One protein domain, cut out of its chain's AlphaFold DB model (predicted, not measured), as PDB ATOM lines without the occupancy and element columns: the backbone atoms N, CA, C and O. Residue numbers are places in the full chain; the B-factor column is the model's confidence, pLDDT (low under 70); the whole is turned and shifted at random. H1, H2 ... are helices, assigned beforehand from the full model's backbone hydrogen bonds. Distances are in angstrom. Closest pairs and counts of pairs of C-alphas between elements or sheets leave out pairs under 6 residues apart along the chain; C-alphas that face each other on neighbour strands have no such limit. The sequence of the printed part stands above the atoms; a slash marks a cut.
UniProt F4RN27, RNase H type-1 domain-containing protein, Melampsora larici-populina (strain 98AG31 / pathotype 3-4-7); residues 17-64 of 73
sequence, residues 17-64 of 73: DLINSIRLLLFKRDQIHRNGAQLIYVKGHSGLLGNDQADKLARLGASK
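What this domain is: This is residues 17 to 64 of the 73 residues of the protein "RNase H type-1 domain-containing protein" of Melampsora larici-populina (strain 98AG31 / pathotype 3-4-7) (UniProt F4RN27). Two separate helices form the legs of an open arch, with a long link between the end of H1 and the beginning of H2 and an empty gap between the legs. Residues 17 to 24, which belong to H1, and residues 56 to 64, of which 56 to 62 belong to H2, stand free and stick out at the ends of the arch away from the link. The printed part has 48 residues with two named helices, H1 then H2, and no named strand; its class is all helix. It is only just loose, close to extended, with a radius of gyration of the C-alphas of 14.0 A and spans of 34 by 25 by 15 A.

How they stand to each other: H1, residues 17 to 32, and H2, residues 49 to 62, are apart, with no C-alpha of the one within 8 A of the other. Every O i to N i+4 pair is within hydrogen-bond range in H2, and 11 of 12 are in H1.

Where its parts are: H1 begins at C-alpha 17 (145.825, 97.348, 182.860) and measures 23.4 A from first to last C-alpha. H2 measures 20.0 A and ends at C-alpha 62 (162.382, 106.779, 174.906).

The domain as a whole: The C-alphas of Arg 34 and Ser 63, the two farthest apart, are 38.2 A apart. The link, residues 33 to 48, is long. The printed part has no cut, and no printed residue is under 70 in pLDDT.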
ATOM      1  N   ASP A  17     144.868  97.546 181.773       92.81
ATOM      2  CA  ASP A  17     145.825  97.348 182.860       92.81
ATOM      3  C   ASP A  17     146.393  98.686 183.369       92.81
ATOM      4  O   ASP A  17     146.247  99.006 184.554       92.81
ATOM      5  N   LEU A  18     146.920  99.530 182.475       94.69
ATOM      6  CA  LEU A  18     147.441 100.855 182.819       94.69
ATOM      7  C   LEU A  18     146.343 101.763 183.382       94.69
ATOM      8  O   LEU A  18     146.544 102.439 184.396       94.69
ATOM      9  N   ILE A  19     145.157 101.762 182.763       94.12
ATOM     10  CA  ILE A  19     144.035 102.595 183.214       94.12
ATOM     11  C   ILE A  19     143.597 102.175 184.625       94.12
ATOM     12  O   ILE A  19     143.383 103.038 185.478       94.12
ATOM     13  N   ASN A  20     143.483 100.873 184.901       93.75
ATOM     14  CA  ASN A  20     143.140 100.381 186.236       93.75
ATOM     15  C   ASN A  20     144.186 100.778 187.283       93.75
ATOM     16  O   ASN A  20     143.811 101.278 188.348       93.75
ATOM     17  N   SER A  21     145.474 100.637 186.964       94.69
ATOM     18  CA  SER A  21     146.576 101.042 187.843       94.69
ATOM     19  C   SER A  21     146.527 102.535 188.177       94.69
ATOM     20  O   SER A  21     146.570 102.914 189.349       94.69
ATOM     21  N   ILE A  22     146.330 103.400 187.176       94.56
ATOM     22  CA  ILE A  22     146.193 104.849 187.386       94.56
ATOM     23  C   ILE A  22     144.967 105.161 188.253       94.56
ATOM     24  O   ILE A  22     145.064 105.942 189.199       94.56
ATOM     25  N   ARG A  23     143.813 104.534 187.983       92.81
ATOM     26  CA  ARG A  23     142.588 104.741 188.776       92.81
ATOM     27  C   ARG A  23     142.770 104.342 190.237       92.81
ATOM     28  O   ARG A  23     142.288 105.058 191.112       92.81
ATOM     29  N   LEU A  24     143.473 103.241 190.504       93.94
ATOM     30  CA  LEU A  24     143.798 102.819 191.864       93.94
ATOM     31  C   LEU A  24     144.675 103.858 192.576       93.94
ATOM     32  O   LEU A  24     144.425 104.176 193.738       93.94
ATOM     33  N   LEU A  25     145.680 104.411 191.893       93.88
ATOM     34  CA  LEU A  25     146.556 105.441 192.457       93.88
ATOM     35  C   LEU A  25     145.816 106.758 192.727       93.88
ATOM     36  O   LEU A  25     146.027 107.361 193.779       93.88
ATOM     37  N   LEU A  26     144.919 107.178 191.828       93.75
ATOM     38  CA  LEU A  26     144.054 108.343 192.044       93.75
ATOM     39  C   LEU A  26     143.155 108.133 193.266       93.75
ATOM     40  O   LEU A  26     143.161 108.960 194.172       93.75
ATOM     41  N   PHE A  27     142.487 106.977 193.349       92.06
ATOM     42  CA  PHE A  27     141.662 106.626 194.504       92.06
ATOM     43  C   PHE A  27     142.462 106.675 195.813       92.06
ATOM     44  O   PHE A  27     142.019 107.294 196.776       92.06
ATOM     45  N   LYS A  28     143.664 106.077 195.848       93.19
ATOM     46  CA  LYS A  28     144.553 106.124 197.022       93.19
ATOM     47  C   LYS A  28     144.927 107.560 197.403       93.19
ATOM     48  O   LYS A  28     144.970 107.883 198.585       93.19
ATOM     49  N   ARG A  29     145.182 108.427 196.420       93.19
ATOM     50  CA  ARG A  29     145.532 109.835 196.650       93.19
ATOM     51  C   ARG A  29     144.364 110.637 197.222       93.19
ATOM     52  O   ARG A  29     144.583 111.455 198.115       93.19
ATOM     53  N   ASP A  30     143.149 110.364 196.759       90.94
ATOM     54  CA  ASP A  30     141.922 111.005 197.246       90.94
ATOM     55  C   ASP A  30     141.624 110.659 198.713       90.94
ATOM     56  O   ASP A  30     141.066 111.482 199.434       90.94
ATOM     57  N   GLN A  31     142.053 109.484 199.194       92.06
ATOM     58  CA  GLN A  31     141.937 109.122 200.615       92.06
ATOM     59  C   GLN A  31     142.889 109.921 201.525       92.06
ATOM     60  O   GLN A  31     142.622 110.061 202.716       92.06
ATOM     61  N   ILE A  32     144.009 110.425 200.991       92.69
ATOM     62  CA  ILE A  32     145.067 111.092 201.773       92.69
ATOM     63  C   ILE A  32     144.933 112.619 201.713       92.69
ATOM     64  O   ILE A  32     145.215 113.313 202.689       92.69
ATOM     65  N   HIS A  33     144.502 113.167 200.574       89.50
ATOM     66  CA  HIS A  33     144.423 114.609 200.361       89.50
ATOM     67  C   HIS A  33     142.979 115.072 200.201       89.50
ATOM     68  O   HIS A  33     142.264 114.607 199.321       89.50
ATOM     69  N   ARG A  34     142.588 116.088 200.981       81.44
ATOM     70  CA  ARG A  34     141.219 116.638 201.029       81.44
ATOM     71  C   ARG A  34     140.640 117.048 199.665       81.44
ATOM     72  O   ARG A  34     139.430 117.014 199.495       81.44
ATOM     73  N   ASN A  35     141.503 117.431 198.723       81.88
ATOM     74  CA  ASN A  35     141.123 117.874 197.376       81.88
ATOM     75  C   ASN A  35     141.489 116.863 196.276       81.88
ATOM     76  O   ASN A  35     141.321 117.174 195.098       81.88
ATOM     77  N   GLY A  36     142.016 115.692 196.647       86.50
ATOM     78  CA  GLY A  36     142.401 114.649 195.706       86.50
ATOM     79  C   GLY A  36     143.443 115.072 194.671       86.50
ATOM     80  O   GLY A  36     144.203 116.030 194.860       86.50
ATOM     81  N   ALA A  37     143.499 114.332 193.566       87.81
ATOM     82  CA  ALA A  37     144.258 114.731 192.382       87.81
ATOM     83  C   ALA A  37     143.373 115.521 191.404       87.81
ATOM     84  O   ALA A  37     142.324 115.041 190.981       87.81
ATOM     85  N   GLN A  38     143.828 116.698 190.973       89.94
ATOM     86  CA  GLN A  38     143.167 117.447 189.903       89.94
ATOM     87  C   GLN A  38     143.830 117.143 188.560       89.94
ATOM     88  O   GLN A  38     145.041 117.302 188.407       89.94
ATOM     89  N   LEU A  39     143.028 116.719 187.581       91.62
ATOM     90  CA  LEU A  39     143.473 116.523 186.204       91.62
ATOM     91  C   LEU A  39     143.184 117.794 185.405       91.62
ATOM     92  O   LEU A  39     142.027 118.136 185.170       91.62
ATOM     93  N   ILE A  40     144.243 118.491 184.998       92.62
ATOM     94  CA  ILE A  40     144.158 119.734 184.230       92.62
ATOM     95  C   ILE A  40     144.679 119.453 182.825       92.62
ATOM     96  O   ILE A  40     145.838 119.082 182.648       92.62
ATOM     97  N   TYR A  41     143.821 119.634 181.822       94.56
ATOM     98  CA  TYR A  41     144.251 119.590 180.431       94.56
ATOM     99  C   TYR A  41     145.062 120.846 180.108       94.56
ATOM    100  O   TYR A  41     144.579 121.967 180.270       94.56
ATOM    101  N   VAL A  42     146.284 120.654 179.620       93.44
ATOM    102  CA  VAL A  42     147.155 121.732 179.152       93.44
ATOM    103  C   VAL A  42     147.359 121.593 177.652       93.44
ATOM    104  O   VAL A  42     147.561 120.495 177.130       93.44
ATOM    105  N   LYS A  43     147.312 122.717 176.936       92.44
ATOM    106  CA  LYS A  43     147.640 122.733 175.510       92.44
ATOM    107  C   LYS A  43     149.118 122.364 175.336       92.44
ATOM    108  O   LYS A  43     149.970 122.877 176.064       92.44
ATOM    109  N   GLY A  44     149.421 121.511 174.358       88.75
ATOM    110  CA  GLY A  44     150.803 121.192 173.993       88.75
ATOM    111  C   GLY A  44     151.596 122.446 173.606       88.75
ATOM    112  O   GLY A  44     151.033 123.378 173.029       88.75
ATOM    113  N   HIS A  45     152.887 122.466 173.946       81.56
ATOM    114  CA  HIS A  45     153.801 123.595 173.705       81.56
ATOM    115  C   HIS A  45     153.302 124.931 174.289       81.56
ATOM    116  O   HIS A  45     153.484 125.993 173.699       81.56
ATOM    117  N   SER A  46     152.643 124.885 175.447       87.81
ATOM    118  CA  SER A  46     152.147 126.077 176.148       87.81
ATOM    119  C   SER A  46     153.236 126.849 176.907       87.81
ATOM    120  O   SER A  46     152.928 127.879 177.502       87.81
ATOM    121  N   GLY A  47     154.491 126.379 176.896       90.81
ATOM    122  CA  GLY A  47     155.599 127.001 177.629       90.81
ATOM    123  C   GLY A  47     155.527 126.782 179.144       90.81
ATOM    124  O   GLY A  47     156.129 127.529 179.917       90.81
ATOM    125  N   LEU A  48     154.737 125.801 179.599       95.00
ATOM    126  CA  LEU A  48     154.620 125.473 181.015       95.00
ATOM    127  C   LEU A  48     155.837 124.655 181.438       95.00
ATOM    128  O   LEU A  48     155.864 123.442 181.236       95.00
ATOM    129  N   LEU A  49     156.791 125.316 182.098       95.38
ATOM    130  CA  LEU A  49     158.100 124.770 182.480       95.38
ATOM    131  C   LEU A  49     158.060 123.321 182.999       95.38
ATOM    132  O   LEU A  49     158.858 122.492 182.572       95.38
ATOM    133  N   GLY A  50     157.129 122.998 183.903       95.19
ATOM    134  CA  GLY A  50     157.006 121.643 184.456       95.19
ATOM    135  C   GLY A  50     156.598 120.585 183.423       95.19
ATOM    136  O   GLY A  50     157.125 119.476 183.443       95.19
ATOM    137  N   ASN A  51     155.703 120.931 182.496       95.69
ATOM    138  CA  ASN A  51     155.264 120.037 181.421       95.69
ATOM    139  C   ASN A  51     156.346 119.912 180.342       95.69
ATOM    140  O   ASN A  51     156.619 118.806 179.888       95.69
ATOM    141  N   ASP A  52     157.009 121.016 179.990       94.38
ATOM    142  CA  ASP A  52     158.107 121.016 179.016       94.38
ATOM    143  C   ASP A  52     159.291 120.172 179.515       94.38
ATOM    144  O   ASP A  52     159.897 119.405 178.763       94.38
ATOM    145  N   GLN A  53     159.599 120.252 180.814       95.69
ATOM    146  CA  GLN A  53     160.623 119.411 181.422       95.69
ATOM    147  C   GLN A  53     160.192 117.937 181.478       95.69
ATOM    148  O   GLN A  53     161.027 117.061 181.250       95.69
ATOM    149  N   ALA A  54     158.912 117.645 181.740       95.62
ATOM    150  CA  ALA A  54     158.387 116.281 181.690       95.62
ATOM    151  C   ALA A  54     158.480 115.683 180.275       95.62
ATOM    152  O   ALA A  54     158.935 114.552 180.126       95.62
ATOM    153  N   ASP A  55     158.146 116.455 179.239       94.81
ATOM    154  CA  ASP A  55     158.305 116.049 177.840       94.81
ATOM    155  C   ASP A  55     159.780 115.790 177.485       94.81
ATOM    156  O   ASP A  55     160.119 114.741 176.934       94.81
ATOM    157  N   LYS A  56     160.698 116.676 177.898       94.88
ATOM    158  CA  LYS A  56     162.146 116.460 177.727       94.88
ATOM    159  C   LYS A  56     162.613 115.150 178.371       94.88
ATOM    160  O   LYS A  56     163.407 114.422 177.771       94.88
ATOM    161  N   LEU A  57     162.143 114.849 179.583       96.06
ATOM    162  CA  LEU A  57     162.475 113.608 180.284       96.06
ATOM    163  C   LEU A  57     161.869 112.380 179.593       96.06
ATOM    164  O   LEU A  57     162.555 111.368 179.472       96.06
ATOM    165  N   ALA A  58     160.635 112.475 179.092       95.25
ATOM    166  CA  ALA A  58     159.990 111.399 178.347       95.25
ATOM    167  C   ALA A  58     160.754 111.063 177.055       95.25
ATOM    168  O   ALA A  58     161.035 109.893 176.800       95.25
ATOM    169  N   ARG A  59     161.190 112.080 176.292       95.50
ATOM    170  CA  ARG A  59     162.038 111.884 175.100       95.50
ATOM    171  C   ARG A  59     163.364 111.202 175.437       95.50
ATOM    172  O   ARG A  59     163.792 110.313 174.710       95.50
ATOM    173  N   LEU A  60     164.000 111.601 176.541       96.12
ATOM    174  CA  LEU A  60     165.237 110.972 177.008       96.12
ATOM    175  C   LEU A  60     165.014 109.517 177.444       96.12
ATOM    176  O   LEU A  60     165.887 108.681 177.242       96.12
ATOM    177  N   GLY A  61     163.874 109.209 178.065       94.19
ATOM    178  CA  GLY A  61     163.505 107.839 178.418       94.19
ATOM    179  C   GLY A  61     163.313 106.964 177.179       94.19
ATOM    180  O   GLY A  61     163.859 105.870 177.120       94.19
ATOM    181  N   ALA A  62     162.620 107.483 176.164       94.62
ATOM    182  CA  ALA A  62     162.382 106.779 174.906       94.62
ATOM    183  C   ALA A  62     163.658 106.531 174.079       94.62
ATOM    184  O   ALA A  62     163.686 105.612 173.269       94.62
ATOM    185  N   SER A  63     164.712 107.335 174.268       95.44
ATOM    186  CA  SER A  63     166.002 107.145 173.590       95.44
ATOM    187  C   SER A  63     166.944 106.167 174.304       95.44
ATOM    188  O   SER A  63     168.093 106.030 173.889       95.44
ATOM    189  N   LYS A  64     166.523 105.572 175.425       92.62
ATOM    190  CA  LYS A  64     167.299 104.587 176.189       92.62
ATOM    191  C   LYS A  64     166.812 103.173 175.887       92.62
ATOM    192  O   LYS A  64     165.719 102.991 175.358       92.62
TER     193      LYS A  64